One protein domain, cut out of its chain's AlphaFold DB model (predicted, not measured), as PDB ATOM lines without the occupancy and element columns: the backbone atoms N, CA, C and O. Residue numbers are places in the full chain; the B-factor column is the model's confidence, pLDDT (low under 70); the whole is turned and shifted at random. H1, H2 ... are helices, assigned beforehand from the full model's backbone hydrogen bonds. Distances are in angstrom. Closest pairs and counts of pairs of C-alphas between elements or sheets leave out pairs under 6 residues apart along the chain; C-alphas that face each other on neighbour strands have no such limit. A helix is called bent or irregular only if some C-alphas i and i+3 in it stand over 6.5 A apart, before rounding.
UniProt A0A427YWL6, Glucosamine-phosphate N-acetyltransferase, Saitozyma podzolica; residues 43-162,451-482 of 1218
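What this domain is: This is residues 43 to 162 and 451 to 482 of the 1218 residues of the protein "Glucosamine-phosphate N-acetyltransferase" of Saitozyma podzolica (UniProt A0A427YWL6). What shape is this? It is a rod: a long helical hairpin of H1 and H2, with H4 packed along H2, while the short H3 lies near one end and touches no helix. Residues 86 to 95 stick out at the hairpin's turn, and residues 141 to 148 also stick out. What is it made of? The printed part has 152 residues with four named helices, H1, H2, H3 and H4 in chain order, no named strand, and the class all helix. It is extended, with a radius of gyration of the C-alphas of 22.9 A, spanning 77 by 31 by 22 A.

Where its parts are: Where do the first helices run? H1, residues 43 to 88, begins at C-alpha 43 (94.300, 236.052, 165.589) and is 69.1 A long. H2, residues 97 to 132, is 51.2 A long and neither bent nor irregular, but only just: C-alphas 101 and 104 are 6.5 A apart. What follows? H3 is residues 148 to 162; H4, residues 451 to 475, is 35.8 A long and ends at C-alpha 475 (113.744, 262.179, 213.783).

How they stand to each other: What does H2 touch? H1 and H2, a hairpin, touch at a shallow tilt of 19 degrees, opposite ways; their closest C-alphas, Val 71 and Ile 113, are 5.5 A apart. H2 and H4 touch at a shallow tilt of 4 degrees, opposite ways, the closest C-alphas being Val 127 and Ala 452 at 5.1 A. What stays apart? H1 and H4 are apart; H3 is apart from H1, from H4 and, only just, from H2, at 8.2 A between closest C-alphas. How are the backbones? Every O i to N i+4 pair is within hydrogen-bond range in H4, against 36 of 42 in H1, 26 of 32 in H2 and 10 of 11 in H3.

The domain as a whole: How long is it? The C-alphas farthest apart, Gly 93 and Leu 162, are 77.2 A apart. Where is the cut? Residues 163 to 450 are not printed, with 27.2 A between C-alphas 162 and 451; H2 to H3 is a long link. Where is confidence low? pLDDT is under 70 at residues 43, 88 to 94 and 132 to 162.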
ATOM      1  N   ILE A  43      92.889 236.415 165.402       69.69
ATOM      2  CA  ILE A  43      94.300 236.052 165.589       69.69
ATOM      3  C   ILE A  43      95.182 237.310 165.646       69.69
ATOM      4  O   ILE A  43      96.167 237.331 166.386       69.69
ATOM      5  N   LYS A  44      94.829 238.362 164.898       76.25
ATOM      6  CA  LYS A  44      95.500 239.666 164.946       76.25
ATOM      7  C   LYS A  44      95.191 240.416 166.241       76.25
ATOM      8  O   LYS A  44      96.122 240.927 166.855       76.25
ATOM      9  N   GLU A  45      93.932 240.438 166.673       75.88
ATOM     10  CA  GLU A  45      93.529 241.098 167.926       75.88
ATOM     11  C   GLU A  45      94.211 240.436 169.134       75.88
ATOM     12  O   GLU A  45      94.868 241.093 169.940       75.88
ATOM     13  N   PHE A  46      94.183 239.100 169.172       72.50
ATOM     14  CA  PHE A  46      94.888 238.290 170.164       72.50
ATOM     15  C   PHE A  46      96.405 238.528 170.162       72.50
ATOM     16  O   PHE A  46      97.024 238.568 171.224       72.50
ATOM     17  N   LYS A  47      97.024 238.724 168.985       74.19
ATOM     18  CA  LYS A  47      98.440 239.115 168.918       74.19
ATOM     19  C   LYS A  47      98.653 240.501 169.529       74.19
ATOM     20  O   LYS A  47      99.578 240.653 170.313       74.19
ATOM     21  N   SER A  48      97.795 241.472 169.207       79.94
ATOM     22  CA  SER A  48      97.903 242.839 169.729       79.94
ATOM     23  C   SER A  48      97.853 242.875 171.257       79.94
ATOM     24  O   SER A  48      98.624 243.616 171.858       79.94
ATOM     25  N   LYS A  49      97.017 242.036 171.887       77.69
ATOM     26  CA  LYS A  49      96.964 241.900 173.351       77.69
ATOM     27  C   LYS A  49      98.254 241.313 173.943       77.69
ATOM     28  O   LYS A  49      98.741 241.826 174.940       77.69
ATOM     29  N   ILE A  50      98.861 240.301 173.316       74.69
ATOM     30  CA  ILE A  50     100.153 239.758 173.788       74.69
ATOM     31  C   ILE A  50     101.300 240.759 173.561       74.69
ATOM     32  O   ILE A  50     102.181 240.885 174.411       74.69
ATOM     33  N   ASP A  51     101.289 241.487 172.439       76.38
ATOM     34  CA  ASP A  51     102.261 242.554 172.172       76.38
ATOM     35  C   ASP A  51     102.133 243.683 173.229       76.38
ATOM     36  O   ASP A  51     103.152 244.172 173.716       76.38
ATOM     37  N   GLU A  52     100.906 244.045 173.641       82.62
ATOM     38  CA  GLU A  52     100.605 244.995 174.731       82.62
ATOM     39  C   GLU A  52     101.060 244.473 176.104       82.62
ATOM     40  O   GLU A  52     101.802 245.160 176.805       82.62
ATOM     41  N   ASP A  53     100.686 243.242 176.477       77.56
ATOM     42  CA  ASP A  53     101.090 242.632 177.753       77.56
ATOM     43  C   ASP A  53     102.621 242.514 177.864       77.56
ATOM     44  O   ASP A  53     103.203 242.630 178.948       77.56
ATOM     45  N   GLY A  54     103.295 242.376 176.719       76.00
ATOM     46  CA  GLY A  54     104.742 242.453 176.620       76.00
ATOM     47  C   GLY A  54     105.334 243.804 177.035       76.00
ATOM     48  O   GLY A  54     106.422 243.811 177.613       76.00
ATOM     49  N   MET A  55     104.644 244.923 176.795       85.81
ATOM     50  CA  MET A  55     105.116 246.266 177.159       85.81
ATOM     51  C   MET A  55     105.112 246.489 178.677       85.81
ATOM     52  O   MET A  55     106.009 247.154 179.199       85.81
ATOM     53  N   TYR A  56     104.146 245.910 179.404       86.19
ATOM     54  CA  TYR A  56     104.103 246.010 180.867       86.19
ATOM     55  C   TYR A  56     105.300 245.306 181.519       86.19
ATOM     56  O   TYR A  56     105.895 245.855 182.446       86.19
ATOM     57  N   LEU A  57     105.714 244.137 181.009       84.25
ATOM     58  CA  LEU A  57     106.915 243.448 181.502       84.25
ATOM     59  C   LEU A  57     108.175 244.312 181.329       84.25
ATOM     60  O   LEU A  57     108.955 244.447 182.270       84.25
ATOM     61  N   ASP A  58     108.353 244.916 180.151       85.31
ATOM     62  CA  ASP A  58     109.548 245.713 179.841       85.31
ATOM     63  C   ASP A  58     109.623 246.968 180.732       85.31
ATOM     64  O   ASP A  58     110.690 247.299 181.248       85.31
ATOM     65  N   PHE A  59     108.481 247.605 181.026       91.19
ATOM     66  CA  PHE A  59     108.398 248.697 182.004       91.19
ATOM     67  C   PHE A  59     108.900 248.288 183.401       91.19
ATOM     68  O   PHE A  59     109.668 249.031 184.017       91.19
ATOM     69  N   PHE A  60     108.513 247.112 183.910       90.31
ATOM     70  CA  PHE A  60     108.974 246.658 185.228       90.31
ATOM     71  C   PHE A  60     110.454 246.255 185.237       90.31
ATOM     72  O   PHE A  60     111.136 246.502 186.233       90.31
ATOM     73  N   GLN A  61     110.986 245.725 184.131       88.44
ATOM     74  CA  GLN A  61     112.425 245.467 183.988       88.44
ATOM     75  C   GLN A  61     113.250 246.767 184.002       88.44
ATOM     76  O   GLN A  61     114.270 246.839 184.691       88.44
ATOM     77  N   GLU A  62     112.796 247.817 183.312       92.75
ATOM     78  CA  GLU A  62     113.434 249.138 183.376       92.75
ATOM     79  C   GLU A  62     113.296 249.778 184.766       92.75
ATOM     80  O   GLU A  62     114.262 250.346 185.280       92.75
ATOM     81  N   ARG A  63     112.143 249.631 185.441       94.25
ATOM     82  CA  ARG A  63     111.975 250.117 186.822       94.25
ATOM     83  C   ARG A  63     112.959 249.452 187.787       94.25
ATOM     84  O   ARG A  63     113.564 250.155 188.593       94.25
ATOM     85  N   ILE A  64     113.158 248.138 187.680       93.12
ATOM     86  CA  ILE A  64     114.160 247.403 188.466       93.12
ATOM     87  C   ILE A  64     115.567 247.967 188.212       93.12
ATOM     88  O   ILE A  64     116.266 248.300 189.168       93.12
ATOM     89  N   ARG A  65     115.954 248.180 186.944       94.00
ATOM     90  CA  ARG A  65     117.272 248.740 186.587       94.00
ATOM     91  C   ARG A  65     117.506 250.139 187.179       94.00
ATOM     92  O   ARG A  65     118.624 250.457 187.583       94.00
ATOM     93  N   ILE A  66     116.463 250.970 187.250       96.44
ATOM     94  CA  ILE A  66     116.527 252.312 187.856       96.44
ATOM     95  C   ILE A  66     116.755 252.227 189.374       96.44
ATOM     96  O   ILE A  66     117.643 252.907 189.891       96.44
ATOM     97  N   GLU A  67     116.012 251.376 190.089       94.94
ATOM     98  CA  GLU A  67     116.196 251.177 191.539       94.94
ATOM     99  C   GLU A  67     117.584 250.578 191.852       94.94
ATOM    100  O   GLU A  67     118.243 251.009 192.795       94.94
ATOM    101  N   GLU A  68     118.094 249.659 191.025       94.94
ATOM    102  CA  GLU A  68     119.456 249.107 191.152       94.94
ATOM    103  C   GLU A  68     120.546 250.178 190.952       94.94
ATOM    104  O   GLU A  68     121.546 250.203 191.682       94.94
ATOM    105  N   GLY A  69     120.339 251.118 190.024       96.88
ATOM    106  CA  GLY A  69     121.194 252.296 189.851       96.88
ATOM    107  C   GLY A  69     121.150 253.256 191.049       96.88
ATOM    108  O   GLY A  69     122.189 253.793 191.451       96.88
ATOM    109  N   TYR A  70     119.978 253.429 191.666       96.06
ATOM    110  CA  TYR A  70     119.802 254.229 192.882       96.06
ATOM    111  C   TYR A  70     120.493 253.582 194.095       96.06
ATOM    112  O   TYR A  70     121.334 254.219 194.729       96.06
ATOM    113  N   VAL A  71     120.261 252.286 194.341       96.38
ATOM    114  CA  VAL A  71     120.949 251.476 195.368       96.38
ATOM    115  C   VAL A  71     122.472 251.545 195.208       96.38
ATOM    116  O   VAL A  71     123.195 251.772 196.182       96.38
ATOM    117  N   SER A  72     122.974 251.416 193.979       96.19
ATOM    118  CA  SER A  72     124.409 251.529 193.677       96.19
ATOM    119  C   SER A  72     124.970 252.924 193.978       96.19
ATOM    120  O   SER A  72     126.127 253.058 194.382       96.19
ATOM    121  N   SER A  73     124.161 253.969 193.800       97.00
ATOM    122  CA  SER A  73     124.548 255.360 194.056       97.00
ATOM    123  C   SER A  73     124.554 255.690 195.550       97.00
ATOM    124  O   SER A  73     125.517 256.291 196.026       97.00
ATOM    125  N   LEU A  74     123.548 255.227 196.301       95.69
ATOM    126  CA  LEU A  74     123.515 255.325 197.763       95.69
ATOM    127  C   LEU A  74     124.674 254.557 198.412       95.69
ATOM    128  O   LEU A  74     125.326 255.084 199.308       95.69
ATOM    129  N   THR A  75     124.992 253.350 197.927       95.69
ATOM    130  CA  THR A  75     126.113 252.547 198.458       95.69
ATOM    131  C   THR A  75     127.433 253.320 198.358       95.69
ATOM    132  O   THR A  75     128.125 253.513 199.353       95.69
ATOM    133  N   ARG A  76     127.708 253.927 197.193       95.25
ATOM    134  CA  ARG A  76     128.885 254.793 196.980       95.25
ATOM    135  C   ARG A  76     128.917 256.050 197.861       95.25
ATOM    136  O   ARG A  76     129.994 256.620 198.035       95.25
ATOM    137  N   LEU A  77     127.773 256.533 198.352       93.94
ATOM    138  CA  LEU A  77     127.693 257.649 199.302       93.94
ATOM    139  C   LEU A  77     128.008 257.170 200.725       93.94
ATOM    140  O   LEU A  77     128.814 257.795 201.417       93.94
ATOM    141  N   TYR A  78     127.423 256.042 201.130       94.69
ATOM    142  CA  TYR A  78     127.666 255.406 202.421       94.69
ATOM    143  C   TYR A  78     129.150 255.045 202.603       94.69
ATOM    144  O   TYR A  78     129.776 255.522 203.549       94.69
ATOM    145  N   ASP A  79     129.747 254.324 201.647       93.19
ATOM    146  CA  ASP A  79     131.145 253.866 201.708       93.19
ATOM    147  C   ASP A  79     132.135 255.031 201.889       93.19
ATOM    148  O   ASP A  79     133.023 254.994 202.744       93.19
ATOM    149  N   LYS A  80     131.950 256.115 201.120       92.50
ATOM    150  CA  LYS A  80     132.752 257.345 201.239       92.50
ATOM    151  C   LYS A  80     132.619 257.990 202.616       92.50
ATOM    152  O   LYS A  80     133.591 258.533 203.133       92.50
ATOM    153  N   THR A  81     131.424 257.941 203.195       90.19
ATOM    154  CA  THR A  81     131.130 258.558 204.490       90.19
ATOM    155  C   THR A  81     131.752 257.755 205.634       90.19
ATOM    156  O   THR A  81     132.436 258.333 206.476       90.19
ATOM    157  N   VAL A  82     131.631 256.423 205.607       89.81
ATOM    158  CA  VAL A  82     132.306 255.511 206.550       89.81
ATOM    159  C   VAL A  82     133.832 255.668 206.486       89.81
ATOM    160  O   VAL A  82     134.495 255.698 207.524       89.81
ATOM    161  N   ALA A  83     134.405 255.836 205.290       87.88
ATOM    162  CA  ALA A  83     135.844 256.046 205.123       87.88
ATOM    163  C   ALA A  83     136.340 257.364 205.756       87.88
ATOM    164  O   ALA A  83     137.412 257.388 206.360       87.88
ATOM    165  N   VAL A  84     135.559 258.449 205.670       86.12
ATOM    166  CA  VAL A  84     135.862 259.724 206.352       86.12
ATOM    167  C   VAL A  84     135.665 259.609 207.867       86.12
ATOM    168  O   VAL A  84     136.471 260.137 208.636       86.12
ATOM    169  N   ASP A  85     134.630 258.899 208.314       84.62
ATOM    170  CA  ASP A  85     134.355 258.677 209.735       84.62
ATOM    171  C   ASP A  85     135.474 257.898 210.433       84.62
ATOM    172  O   ASP A  85     135.921 258.311 211.503       84.62
ATOM    173  N   SER A  86     136.004 256.867 209.768       82.50
ATOM    174  CA  SER A  86     137.077 255.997 210.276       82.50
ATOM    175  C   SER A  86     138.364 256.755 210.648       82.50
ATOM    176  O   SER A  86     139.134 256.303 211.494       82.50
ATOM    177  N   LEU A  87     138.604 257.936 210.060       78.38
ATOM    178  CA  LEU A  87     139.723 258.815 210.430       78.38
ATOM    179  C   LEU A  87     139.528 259.453 211.819       78.38
ATOM    180  O   LEU A  87     140.501 259.716 212.526       78.38
ATOM    181  N   HIS A  88     138.276 259.677 212.222       68.00
ATOM    182  CA  HIS A  88     137.879 260.400 213.433       68.00
ATOM    183  C   HIS A  88     137.590 259.480 214.631       68.00
ATOM    184  O   HIS A  88     137.640 259.932 215.776       68.00
ATOM    185  N   ASP A  89     137.320 258.193 214.399       64.00
ATOM    186  CA  ASP A  89     136.996 257.231 215.463       64.00
ATOM    187  C   ASP A  89     138.175 256.927 216.414       64.00
ATOM    188  O   ASP A  89     137.954 256.473 217.536       64.00
ATOM    189  N   ASN A  90     139.410 257.279 216.029       58.12
ATOM    190  CA  ASN A  90     140.634 257.136 216.836       58.12
ATOM    191  C   ASN A  90     140.711 258.064 218.073       58.12
ATOM    192  O   ASN A  90     141.631 257.946 218.885       58.12
ATOM    193  N   ILE A  91     139.777 259.008 218.237       62.47
ATOM    194  CA  ILE A  91     139.793 259.975 219.345       62.47
ATOM    195  C   ILE A  91     139.265 259.314 220.633       62.47
ATOM    196  O   ILE A  91     138.062 259.317 220.903       62.47
ATOM    197  N   ARG A  92     140.172 258.777 221.468       58.94
ATOM    198  CA  ARG A  92     139.844 258.273 222.819       58.94
ATOM    199  C   ARG A  92     139.169 259.366 223.663       58.94
ATOM    200  O   ARG A  92     139.779 260.382 223.984       58.94
ATOM    201  N   GLY A  93     137.925 259.124 224.073       66.06
ATOM    202  CA  GLY A  93     137.175 259.978 224.997       66.06
ATOM    203  C   GLY A  93     135.658 259.884 224.795       66.06
ATOM    204  O   GLY A  93     135.198 259.168 223.902       66.06
ATOM    205  N   PRO A  94     134.854 260.610 225.593       68.50
ATOM    206  CA  PRO A  94     133.415 260.687 225.373       68.50
ATOM    207  C   PRO A  94     133.106 261.318 224.005       68.50
ATOM    208  O   PRO A  94     133.608 262.402 223.663       68.50
ATOM    209  N   ARG A  95     132.270 260.614 223.230       75.88
ATOM    210  CA  ARG A  95     131.654 261.103 221.988       75.88
ATOM    211  C   ARG A  95     130.517 262.064 222.339       75.88
ATOM    212  O   ARG A  95     129.678 261.737 223.180       75.88
ATOM    213  N   SER A  96     130.482 263.211 221.667       86.69
ATOM    214  CA  SER A  96     129.365 264.158 221.707       86.69
ATOM    215  C   SER A  96     128.054 263.496 221.277       86.69
ATOM    216  O   SER A  96     128.056 262.585 220.447       86.69
ATOM    217  N   THR A  97     126.928 263.978 221.798       90.44
ATOM    218  CA  THR A  97     125.581 263.616 221.335       90.44
ATOM    219  C   THR A  97     125.426 263.908 219.842       90.44
ATOM    220  O   THR A  97     124.991 263.026 219.114       90.44
ATOM    221  N   THR A  98     125.964 265.024 219.337       90.50
ATOM    222  CA  THR A  98     126.035 265.340 217.896       90.50
ATOM    223  C   THR A  98     126.897 264.359 217.082       90.50
ATOM    224  O   THR A  98     126.672 264.181 215.887       90.50
ATOM    225  N   ARG A  99     127.878 263.669 217.690       87.88
ATOM    226  CA  ARG A  99     128.644 262.617 216.991       87.88
ATOM    227  C   ARG A  99     127.977 261.246 217.077       87.88
ATOM    228  O   ARG A  99     128.111 260.482 216.132       87.88
ATOM    229  N   LYS A 100     127.257 260.942 218.162       87.12
ATOM    230  CA  LYS A 100     126.342 259.786 218.197       87.12
ATOM    231  C   LYS A 100     125.274 259.956 217.111       87.12
ATOM    232  O   LYS A 100     125.093 259.050 216.315       87.12
ATOM    233  N   ALA A 101     124.713 261.160 217.002       91.25
ATOM    234  CA  ALA A 101     123.725 261.539 216.003       91.25
ATOM    235  C   ALA A 101     124.114 261.202 214.571       91.25
ATOM    236  O   ALA A 101     123.419 260.457 213.889       91.25
ATOM    237  N   TRP A 102     125.236 261.760 214.122       91.19
ATOM    238  CA  TRP A 102     125.694 261.633 212.744       91.19
ATOM    239  C   TRP A 102     125.727 260.184 212.227       91.19
ATOM    240  O   TRP A 102     125.407 259.928 211.064       91.19
ATOM    241  N   VAL A 103     126.117 259.244 213.090       88.81
ATOM    242  CA  VAL A 103     126.503 257.891 212.689       88.81
ATOM    243  C   VAL A 103     125.325 257.094 212.120       88.81
ATOM    244  O   VAL A 103     125.446 256.590 211.010       88.81
ATOM    245  N   GLU A 104     124.146 257.086 212.742       90.56
ATOM    246  CA  GLU A 104     122.974 256.387 212.180       90.56
ATOM    247  C   GLU A 104     122.075 257.281 211.283       90.56
ATOM    248  O   GLU A 104     121.075 256.816 210.758       90.56
ATOM    249  N   VAL A 105     122.474 258.520 210.943       89.94
ATOM    250  CA  VAL A 105     121.994 259.208 209.707       89.94
ATOM    251  C   VAL A 105     122.697 258.623 208.475       89.94
ATOM    252  O   VAL A 105     122.083 258.324 207.445       89.94
ATOM    253  N   ARG A 106     124.000 258.371 208.609       90.56
ATOM    254  CA  ARG A 106     124.751 257.544 207.669       90.56
ATOM    255  C   ARG A 106     124.212 256.101 207.686       90.56
ATOM    256  O   ARG A 106     123.963 255.557 206.615       90.56
ATOM    257  N   ASP A 107     123.906 255.509 208.841       89.06
ATOM    258  CA  ASP A 107     123.376 254.129 208.882       89.06
ATOM    259  C   ASP A 107     121.876 254.026 208.511       89.06
ATOM    260  O   ASP A 107     121.459 253.006 207.967       89.06
ATOM    261  N   TYR A 108     121.088 255.105 208.610       91.31
ATOM    262  CA  TYR A 108     119.795 255.248 207.916       91.31
ATOM    263  C   TYR A 108     119.980 255.074 206.404       91.31
ATOM    264  O   TYR A 108     119.201 254.371 205.767       91.31
ATOM    265  N   THR A 109     121.055 255.631 205.831       91.94
ATOM    266  CA  THR A 109     121.381 255.436 204.406       91.94
ATOM    267  C   THR A 109     121.697 253.961 204.114       91.94
ATOM    268  O   THR A 109     121.256 253.430 203.094       91.94
ATOM    269  N   SER A 110     122.379 253.261 205.032       92.88
ATOM    270  CA  SER A 110     122.589 251.802 204.958       92.88
ATOM    271  C   SER A 110     121.278 251.012 204.991       92.88
ATOM    272  O   SER A 110     121.123 250.036 204.252       92.88
ATOM    273  N   LEU A 111     120.302 251.427 205.805       91.88
ATOM    274  CA  LEU A 111     119.019 250.736 205.872       91.88
ATOM    275  C   LEU A 111     118.070 251.119 204.723       91.88
ATOM    276  O   LEU A 111     117.313 250.257 204.276       91.88
ATOM    277  N   GLU A 112     118.159 252.324 204.143       93.50
ATOM    278  CA  GLU A 112     117.504 252.616 202.858       93.50
ATOM    279  C   GLU A 112     118.080 251.716 201.754       93.50
ATOM    280  O   GLU A 112     117.308 251.082 201.038       93.50
ATOM    281  N   ILE A 113     119.408 251.563 201.656       94.81
ATOM    282  CA  ILE A 113     120.056 250.631 200.710       94.81
ATOM    283  C   ILE A 113     119.497 249.207 200.854       94.81
ATOM    284  O   ILE A 113     119.210 248.554 199.848       94.81
ATOM    285  N   GLN A 114     119.321 248.723 202.086       94.31
ATOM    286  CA  GLN A 114     118.752 247.399 202.362       94.31
ATOM    287  C   GLN A 114     117.265 247.319 201.988       94.31
ATOM    288  O   GLN A 114     116.860 246.385 201.300       94.31
ATOM    289  N   THR A 115     116.466 248.322 202.360       93.69
ATOM    290  CA  THR A 115     115.018 248.378 202.086       93.69
ATOM    291  C   THR A 115     114.738 248.463 200.580       93.69
ATOM    292  O   THR A 115     113.909 247.723 200.055       93.69
ATOM    293  N   ARG A 116     115.491 249.292 199.845       94.12
ATOM    294  CA  ARG A 116     115.431 249.400 198.375       94.12
ATOM    295  C   ARG A 116     115.881 248.117 197.677       94.12
ATOM    296  O   ARG A 116     115.291 247.727 196.674       94.12
ATOM    297  N   ARG A 117     116.894 247.425 198.210       94.75
ATOM    298  CA  ARG A 117     117.329 246.118 197.693       94.75
ATOM    299  C   ARG A 117     116.263 245.041 197.911       94.75
ATOM    300  O   ARG A 117     115.995 244.278 196.992       94.75
ATOM    301  N   ALA A 118     115.618 245.018 199.078       93.25
ATOM    302  CA  ALA A 118     114.494 244.123 199.354       93.25
ATOM    303  C   ALA A 118     113.283 244.418 198.447       93.25
ATOM    304  O   ALA A 118     112.653 243.485 197.956       93.25
ATOM    305  N   MET A 119     113.006 245.696 198.151       93.75
ATOM    306  CA  MET A 119     112.014 246.093 197.144       93.75
ATOM    307  C   MET A 119     112.362 245.521 195.762       93.75
ATOM    308  O   MET A 119     111.510 244.896 195.139       93.75
ATOM    309  N   VAL A 120     113.601 245.697 195.285       94.19
ATOM    310  CA  VAL A 120     114.059 245.142 193.995       94.19
ATOM    311  C   VAL A 120     113.886 243.625 193.942       94.19
ATOM    312  O   VAL A 120     113.338 243.118 192.964       94.19
ATOM    313  N   GLU A 121     114.290 242.908 194.991       92.50
ATOM    314  CA  GLU A 121     114.170 241.448 195.049       92.50
ATOM    315  C   GLU A 121     112.701 240.999 195.037       92.50
ATOM    316  O   GLU A 121     112.327 240.111 194.274       92.50
ATOM    317  N   ALA A 122     111.829 241.679 195.789       90.50
ATOM    318  CA  ALA A 122     110.392 241.423 195.754       90.50
ATOM    319  C   ALA A 122     109.790 241.674 194.358       90.50
ATOM    320  O   ALA A 122     108.970 240.885 193.897       90.50
ATOM    321  N   LEU A 123     110.224 242.706 193.624       90.31
ATOM    322  CA  LEU A 123     109.785 242.900 192.235       90.31
ATOM    323  C   LEU A 123     110.276 241.774 191.308       90.31
ATOM    324  O   LEU A 123     109.508 241.312 190.458       90.31
ATOM    325  N   ARG A 124     111.523 241.315 191.488       89.00
ATOM    326  CA  ARG A 124     112.139 240.219 190.718       89.00
ATOM    327  C   ARG A 124     111.460 238.866 190.957       89.00
ATOM    328  O   ARG A 124     111.225 238.159 189.985       89.00
ATOM    329  N   GLU A 125     111.090 238.546 192.196       87.56
ATOM    330  CA  GLU A 125     110.500 237.250 192.573       87.56
ATOM    331  C   GLU A 125     108.960 237.217 192.533       87.56
ATOM    332  O   GLU A 125     108.370 236.154 192.346       87.56
ATOM    333  N   VAL A 126     108.276 238.357 192.704       84.25
ATOM    334  CA  VAL A 126     106.807 238.392 192.876       84.25
ATOM    335  C   VAL A 126     106.070 238.983 191.671       84.25
ATOM    336  O   VAL A 126     104.991 238.502 191.334       84.25
ATOM    337  N   VAL A 127     106.623 240.006 191.010       85.31
ATOM    338  CA  VAL A 127     105.934 240.723 189.913       85.31
ATOM    339  C   VAL A 127     106.385 240.211 188.544       85.31
ATOM    340  O   VAL A 127     105.552 239.867 187.703       85.31
ATOM    341  N   ILE A 128     107.698 240.104 188.319       84.38
ATOM    342  CA  ILE A 128     108.251 239.618 187.047       84.38
ATOM    343  C   ILE A 128     107.761 238.197 186.686       84.38
ATOM    344  O   ILE A 128     107.366 238.018 185.532       84.38
ATOM    345  N   PRO A 129     107.683 237.202 187.598       80.50
ATOM    346  CA  PRO A 129     107.292 235.840 187.219       80.50
ATOM    347  C   PRO A 129     105.796 235.671 186.921       80.50
ATOM    348  O   PRO A 129     105.427 234.737 186.209       80.50
ATOM    349  N   GLU A 130     104.917 236.558 187.408       76.69
ATOM    350  CA  GLU A 130     103.506 236.575 186.985       76.69
ATOM    351  C   GLU A 130     103.345 237.187 185.587       76.69
ATOM    352  O   GLU A 130     102.590 236.657 184.771       76.69
ATOM    353  N   LEU A 131     104.104 238.243 185.269       74.69
ATOM    354  CA  LEU A 131     104.080 238.898 183.954       74.69
ATOM    355  C   LEU A 131     104.815 238.096 182.864       74.69
ATOM    356  O   LEU A 131     104.382 238.068 181.711       74.69
ATOM    357  N   ALA A 132     105.885 237.377 183.212       69.38
ATOM    358  CA  ALA A 132     106.601 236.490 182.292       69.38
ATOM    359  C   ALA A 132     105.707 235.350 181.760       69.38
ATOM    360  O   ALA A 132     105.859 234.926 180.617       69.38
ATOM    361  N   GLN A 133     104.708 234.914 182.541       66.25
ATOM    362  CA  GLN A 133     103.689 233.948 182.104       66.25
ATOM    363  C   GLN A 133     102.690 234.512 181.074       66.25
ATOM    364  O   GLN A 133     101.893 233.741 180.536       66.25
ATOM    365  N   LEU A 134     102.690 235.824 180.817       63.34
ATOM    366  CA  LEU A 134     101.888 236.465 179.767       63.34
ATOM    367  C   LEU A 134     102.691 236.543 178.456       63.34
ATOM    368  O   LEU A 134     102.188 236.216 177.381       63.34
ATOM    369  N   LYS A 135     103.970 236.933 178.547       59.34
ATOM    370  CA  LYS A 135     104.835 237.249 177.398       59.34
ATOM    371  C   LYS A 135     105.534 236.021 176.793       59.34
ATOM    372  O   LYS A 135     106.750 236.030 176.612       59.34
ATOM    373  N   VAL A 136     104.785 234.986 176.391       52.53
ATOM    374  CA  VAL A 136     105.348 233.866 175.596       52.53
ATOM    375  C   VAL A 136     105.029 233.944 174.098       52.53
ATOM    376  O   VAL A 136     104.680 232.968 173.420       52.53
ATOM    377  N   SER A 137     105.248 235.128 173.535       42.41
ATOM    378  CA  SER A 137     105.450 235.313 172.101       42.41
ATOM    379  C   SER A 137     106.947 235.327 171.756       42.41
ATOM    380  O   SER A 137     107.614 236.344 171.908       42.41
ATOM    381  N   VAL A 138     107.429 234.223 171.176       40.91
ATOM    382  CA  VAL A 138     108.611 234.184 170.285       40.91
ATOM    383  C   VAL A 138     109.965 234.574 170.917       40.91
ATOM    384  O   VAL A 138     110.603 235.531 170.494       40.91
ATOM    385  N   TRP A 139     110.485 233.733 171.821       36.22
ATOM    386  CA  TRP A 139     111.933 233.626 172.085       36.22
ATOM    387  C   TRP A 139     112.369 232.156 172.179       36.22
ATOM    388  O   TRP A 139     112.451 231.578 173.254       36.22
ATOM    389  N   VAL A 140     112.655 231.544 171.023       39.72
ATOM    390  CA  VAL A 140     113.255 230.190 170.905       39.72
ATOM    391  C   VAL A 140     114.613 230.278 170.179       39.72
ATOM    392  O   VAL A 140     115.036 229.367 169.478       39.72
ATOM    393  N   LEU A 141     115.282 231.434 170.297       37.91
ATOM    394  CA  LEU A 141     116.575 231.753 169.668       37.91
ATOM    395  C   LEU A 141     117.514 232.539 170.610       37.91
ATOM    396  O   LEU A 141     118.375 233.287 170.158       37.91
ATOM    397  N   SER A 142     117.370 232.351 171.925       40.12
ATOM    398  CA  SER A 142     118.407 232.678 172.912       40.12
ATOM    399  C   SER A 142     118.652 231.442 173.777       40.12
ATOM    400  O   SER A 142     117.700 230.759 174.149       40.12
ATOM    401  N   ALA A 143     119.917 231.109 174.028       40.75
ATOM    402  CA  ALA A 143     120.321 229.797 174.542       40.75
ATOM    403  C   ALA A 143     120.447 229.714 176.078       40.75
ATOM    404  O   ALA A 143     120.912 228.696 176.584       40.75
ATOM    405  N   ASP A 144     120.064 230.767 176.810       46.41
ATOM    406  CA  ASP A 144     120.368 230.920 178.242       46.41
ATOM    407  C   ASP A 144     119.157 231.385 179.076       46.41
ATOM    408  O   ASP A 144     119.130 232.473 179.642       46.41
ATOM    409  N   MET A 145     118.123 230.539 179.151       42.72
ATOM    410  CA  MET A 145     117.098 230.608 180.203       42.72
ATOM    411  C   MET A 145     116.923 229.222 180.828       42.72
ATOM    412  O   MET A 145     116.753 228.218 180.136       42.72
ATOM    413  N   LYS A 146     117.038 229.156 182.159       43.09
ATOM    414  CA  LYS A 146     117.386 227.921 182.891       43.09
ATOM    415  C   LYS A 146     116.194 227.213 183.551       43.09
ATOM    416  O   LYS A 146     116.353 226.130 184.117       43.09
ATOM    417  N   SER A 147     115.006 227.810 183.481       50.16
ATOM    418  CA  SER A 147     113.824 227.406 184.247       50.16
ATOM    419  C   SER A 147     112.896 226.494 183.442       50.16
ATOM    420  O   SER A 147     112.086 226.941 182.633       50.16
ATOM    421  N   ARG A 148     112.939 225.184 183.721       43.91
ATOM    422  CA  ARG A 148     112.084 224.174 183.055       43.91
ATOM    423  C   ARG A 148     110.574 224.454 183.142       43.91
ATOM    424  O   ARG A 148     109.834 223.938 182.314       43.91
ATOM    425  N   ALA A 149     110.116 225.231 184.126       42.12
ATOM    426  CA  ALA A 149     108.706 225.594 184.280       42.12
ATOM    427  C   ALA A 149     108.220 226.577 183.198       42.12
ATOM    428  O   ALA A 149     107.130 226.399 182.657       42.12
ATOM    429  N   GLU A 150     109.042 227.567 182.841       45.72
ATOM    430  CA  GLU A 150     108.702 228.604 181.854       45.72
ATOM    431  C   GLU A 150     108.502 227.981 180.467       45.72
ATOM    432  O   GLU A 150     107.505 228.248 179.801       45.72
ATOM    433  N   VAL A 151     109.388 227.052 180.088       50.31
ATOM    434  CA  VAL A 151     109.321 226.297 178.825       50.31
ATOM    435  C   VAL A 151     108.021 225.488 178.703       50.31
ATOM    436  O   VAL A 151     107.417 225.452 177.635       50.31
ATOM    437  N   ILE A 152     107.537 224.878 179.789       47.12
ATOM    438  CA  ILE A 152     106.315 224.051 179.756       47.12
ATOM    439  C   ILE A 152     105.056 224.919 179.578       47.12
ATOM    440  O   ILE A 152     104.157 224.561 178.816       47.12
ATOM    441  N   VAL A 153     104.990 226.083 180.236       45.38
ATOM    442  CA  VAL A 153     103.882 227.043 180.049       45.38
ATOM    443  C   VAL A 153     103.932 227.664 178.646       45.38
ATOM    444  O   VAL A 153     102.896 227.810 177.993       45.38
ATOM    445  N   ALA A 154     105.139 227.949 178.152       49.06
ATOM    446  CA  ALA A 154     105.397 228.458 176.810       49.06
ATOM    447  C   ALA A 154     104.899 227.522 175.696       49.06
ATOM    448  O   ALA A 154     104.273 227.972 174.724       49.06
ATOM    449  N   GLU A 155     105.162 226.221 175.847       50.62
ATOM    450  CA  GLU A 155     104.676 225.172 174.952       50.62
ATOM    451  C   GLU A 155     103.150 225.044 175.004       50.62
ATOM    452  O   GLU A 155     102.520 224.960 173.952       50.62
ATOM    453  N   GLU A 156     102.529 225.079 176.189       52.00
ATOM    454  CA  GLU A 156     101.070 224.980 176.338       52.00
ATOM    455  C   GLU A 156     100.343 226.136 175.627       52.00
ATOM    456  O   GLU A 156      99.467 225.895 174.793       52.00
ATOM    457  N   GLN A 157     100.747 227.388 175.873       55.59
ATOM    458  CA  GLN A 157     100.128 228.565 175.251       55.59
ATOM    459  C   GLN A 157     100.287 228.571 173.723       55.59
ATOM    460  O   GLN A 157      99.321 228.812 172.990       55.59
ATOM    461  N   ASN A 158     101.480 228.252 173.204       58.06
ATOM    462  CA  ASN A 158     101.678 228.185 171.754       58.06
ATOM    463  C   ASN A 158     101.001 226.961 171.121       58.06
ATOM    464  O   ASN A 158     100.520 227.075 169.992       58.06
ATOM    465  N   ARG A 159     100.862 225.836 171.837       60.69
ATOM    466  CA  ARG A 159     100.069 224.677 171.397       60.69
ATOM    467  C   ARG A 159      98.583 225.010 171.303       60.69
ATOM    468  O   ARG A 159      97.951 224.606 170.330       60.69
ATOM    469  N   ILE A 160      98.037 225.773 172.252       62.22
ATOM    470  CA  ILE A 160      96.664 226.292 172.178       62.22
ATOM    471  C   ILE A 160      96.528 227.216 170.958       62.22
ATOM    472  O   ILE A 160      95.646 227.005 170.129       62.22
ATOM    473  N   ARG A 161      97.439 228.181 170.779       63.59
ATOM    474  CA  ARG A 161      97.377 229.172 169.689       63.59
ATOM    475  C   ARG A 161      97.524 228.565 168.285       63.59
ATOM    476  O   ARG A 161      96.735 228.897 167.400       63.59
ATOM    477  N   LEU A 162      98.504 227.681 168.062       64.12
ATOM    478  CA  LEU A 162      98.655 226.959 166.788       64.12
ATOM    479  C   LEU A 162      97.513 225.963 166.595       64.12
ATOM    480  O   LEU A 162      96.844 225.999 165.568       64.12
ATOM    481  N   SER A 451      96.687 240.989 189.276       88.06
ATOM    482  CA  SER A 451      97.459 240.437 190.405       88.06
ATOM    483  C   SER A 451      98.875 241.023 190.476       88.06
ATOM    484  O   SER A 451      99.278 241.540 191.517       88.06
ATOM    485  N   ALA A 452      99.607 241.030 189.359       87.62
ATOM    486  CA  ALA A 452     100.962 241.572 189.297       87.62
ATOM    487  C   ALA A 452     101.015 243.081 189.613       87.62
ATOM    488  O   ALA A 452     101.926 243.537 190.308       87.62
ATOM    489  N   LEU A 453     100.024 243.853 189.150       91.44
ATOM    490  CA  LEU A 453      99.906 245.286 189.443       91.44
ATOM    491  C   LEU A 453      99.554 245.562 190.914       91.44
ATOM    492  O   LEU A 453     100.113 246.486 191.501       91.44
ATOM    493  N   GLU A 454      98.682 244.763 191.532       92.44
ATOM    494  CA  GLU A 454      98.365 244.877 192.964       92.44
ATOM    495  C   GLU A 454      99.594 244.543 193.823       92.44
ATOM    496  O   GLU A 454     100.022 245.373 194.626       92.44
ATOM    497  N   ARG A 455     100.269 243.416 193.550       90.44
ATOM    498  CA  ARG A 455     101.523 243.016 194.218       90.44
ATOM    499  C   ARG A 455     102.632 244.068 194.083       90.44
ATOM    500  O   ARG A 455     103.406 244.265 195.022       90.44
ATOM    501  N   PHE A 456     102.721 244.755 192.941       93.12
ATOM    502  CA  PHE A 456     103.639 245.885 192.757       93.12
ATOM    503  C   PHE A 456     103.315 247.041 193.716       93.12
ATOM    504  O   PHE A 456     104.215 247.538 194.394       93.12
ATOM    505  N   ILE A 457     102.045 247.450 193.804       94.69
ATOM    506  CA  ILE A 457     101.612 248.531 194.702       94.69
ATOM    507  C   ILE A 457     101.832 248.151 196.171       94.69
ATOM    508  O   ILE A 457     102.379 248.965 196.912       94.69
ATOM    509  N   ASP A 458     101.518 246.918 196.574       93.12
ATOM    510  CA  ASP A 458     101.766 246.420 197.935       93.12
ATOM    511  C   ASP A 458     103.263 246.447 198.293       93.12
ATOM    512  O   ASP A 458     103.650 246.883 199.380       93.12
ATOM    513  N   THR A 459     104.127 246.055 197.349       92.62
ATOM    514  CA  THR A 459     105.591 246.090 197.511       92.62
ATOM    515  C   THR A 459     106.099 247.527 197.684       92.62
ATOM    516  O   THR A 459     106.887 247.809 198.591       92.62
ATOM    517  N   VAL A 460     105.614 248.464 196.861       92.06
ATOM    518  CA  VAL A 460     105.937 249.899 196.974       92.06
ATOM    519  C   VAL A 460     105.416 250.485 198.292       92.06
ATOM    520  O   VAL A 460     106.122 251.257 198.940       92.06
ATOM    521  N   HIS A 461     104.212 250.102 198.723       93.56
ATOM    522  CA  HIS A 461     103.592 250.592 199.952       93.56
ATOM    523  C   HIS A 461     104.337 250.110 201.205       93.56
ATOM    524  O   HIS A 461     104.664 250.926 202.064       93.56
ATOM    525  N   SER A 462     104.692 248.823 201.264       92.50
ATOM    526  CA  SER A 462     105.527 248.247 202.328       92.50
ATOM    527  C   SER A 462     106.878 248.970 202.436       92.50
ATOM    528  O   SER A 462     107.248 249.458 203.505       92.50
ATOM    529  N   THR A 463     107.554 249.170 201.297       92.69
ATOM    530  CA  THR A 463     108.815 249.934 201.204       92.69
ATOM    531  C   THR A 463     108.663 251.360 201.756       92.69
ATOM    532  O   THR A 463     109.527 251.843 202.489       92.69
ATOM    533  N   ALA A 464     107.554 252.036 201.438       92.75
ATOM    534  CA  ALA A 464     107.273 253.390 201.910       92.75
ATOM    535  C   ALA A 464     106.985 253.455 203.423       92.75
ATOM    536  O   ALA A 464     107.415 254.408 204.072       92.75
ATOM    537  N   ILE A 465     106.318 252.446 203.998       93.56
ATOM    538  CA  ILE A 465     106.099 252.343 205.452       93.56
ATOM    539  C   ILE A 465     107.440 252.219 206.182       93.56
ATOM    540  O   ILE A 465     107.696 252.985 207.110       93.56
ATOM    541  N   THR A 466     108.327 251.320 205.741       92.25
ATOM    542  CA  THR A 466     109.660 251.162 206.350       92.25
ATOM    543  C   THR A 466     110.491 252.443 206.228       92.25
ATOM    544  O   THR A 466     111.107 252.870 207.204       92.25
ATOM    545  N   ALA A 467     110.465 253.119 205.074       89.88
ATOM    546  CA  ALA A 467     111.157 254.397 204.895       89.88
ATOM    547  C   ALA A 467     110.608 255.511 205.813       89.88
ATOM    548  O   ALA A 467     111.384 256.309 206.347       89.88
ATOM    549  N   ALA A 468     109.290 255.555 206.043       91.25
ATOM    550  CA  ALA A 468     108.665 256.498 206.972       91.25
ATOM    551  C   ALA A 468     109.064 256.211 208.430       91.25
ATOM    552  O   ALA A 468     109.539 257.115 209.115       91.25
ATOM    553  N   GLN A 469     108.974 254.951 208.870       90.50
ATOM    554  CA  GLN A 469     109.406 254.513 210.205       90.50
ATOM    555  C   GLN A 469     110.880 254.839 210.463       90.50
ATOM    556  O   GLN A 469     111.228 255.348 211.523       90.50
ATOM    557  N   MET A 470     111.756 254.626 209.479       88.50
ATOM    558  CA  MET A 470     113.172 254.971 209.619       88.50
ATOM    559  C   MET A 470     113.436 256.474 209.615       88.50
ATOM    560  O   MET A 470     114.384 256.925 210.252       88.50
ATOM    561  N   SER A 471     112.584 257.262 208.959       88.81
ATOM    562  CA  SER A 471     112.640 258.727 209.037       88.81
ATOM    563  C   SER A 471     112.176 259.237 210.410       88.81
ATOM    564  O   SER A 471     112.650 260.276 210.866       88.81
ATOM    565  N   GLU A 472     111.303 258.495 211.098       90.81
ATOM    566  CA  GLU A 472     110.860 258.760 212.474       90.81
ATOM    567  C   GLU A 472     111.893 258.315 213.524       90.81
ATOM    568  O   GLU A 472     112.272 259.123 214.368       90.81
ATOM    569  N   VAL A 473     112.441 257.092 213.431       90.06
ATOM    570  CA  VAL A 473     113.599 256.656 214.246       90.06
ATOM    571  C   VAL A 473     114.736 257.658 214.084       90.06
ATOM    572  O   VAL A 473     115.232 258.181 215.079       90.06
ATOM    573  N   GLY A 474     115.021 258.011 212.823       88.75
ATOM    574  CA  GLY A 474     115.760 259.194 212.410       88.75
ATOM    575  C   GLY A 474     115.450 260.391 213.296       88.75
ATOM    576  O   GLY A 474     116.297 260.794 214.088       88.75
ATOM    577  N   ARG A 475     114.233 260.940 213.158       91.19
ATOM    578  CA  ARG A 475     113.744 262.179 213.783       91.19
ATOM    579  C   ARG A 475     114.056 262.307 215.275       91.19
ATOM    580  O   ARG A 475     114.424 263.407 215.694       91.19
ATOM    581  N   THR A 476     113.909 261.232 216.042       92.50
ATOM    582  CA  THR A 476     113.697 261.318 217.493       92.50
ATOM    583  C   THR A 476     114.767 262.034 218.339       92.50
ATOM    584  O   THR A 476     114.358 262.622 219.336       92.50
ATOM    585  N   THR A 477     116.082 262.045 218.032       90.31
ATOM    586  CA  THR A 477     117.072 262.407 219.092       90.31
ATOM    587  C   THR A 477     118.217 263.422 218.829       90.31
ATOM    588  O   THR A 477     119.172 263.402 219.591       90.31
ATOM    589  N   VAL A 478     118.329 264.334 217.844       92.00
ATOM    590  CA  VAL A 478     117.361 265.190 217.150       92.00
ATOM    591  C   VAL A 478     116.744 266.017 218.227       92.00
ATOM    592  O   VAL A 478     117.405 266.831 218.872       92.00
ATOM    593  N   ASP A 479     115.505 265.688 218.504       92.12
ATOM    594  CA  ASP A 479     114.779 266.318 219.580       92.12
ATOM    595  C   ASP A 479     115.375 265.924 220.976       92.12
ATOM    596  O   ASP A 479     114.863 266.338 222.009       92.12
ATOM    597  N   ALA A 480     116.520 265.204 221.009       91.69
ATOM    598  CA  ALA A 480     117.369 264.911 222.173       91.69
ATOM    599  C   ALA A 480     118.910 265.084 221.970       91.69
ATOM    600  O   ALA A 480     119.685 264.527 222.756       91.69
ATOM    601  N   ILE A 481     119.399 265.874 220.989       94.06
ATOM    602  CA  ILE A 481     120.809 266.334 221.037       94.06
ATOM    603  C   ILE A 481     120.926 267.287 222.220       94.06
ATOM    604  O   ILE A 481     120.101 268.183 222.390       94.06
ATOM    605  N   ASN A 482     121.990 267.141 223.008       92.44
ATOM    606  CA  ASN A 482     122.254 268.030 224.126       92.44
ATOM    607  C   ASN A 482     123.464 268.925 223.816       92.44
ATOM    608  O   ASN A 482     124.623 268.533 223.975       92.44
TER     609      ASN A 482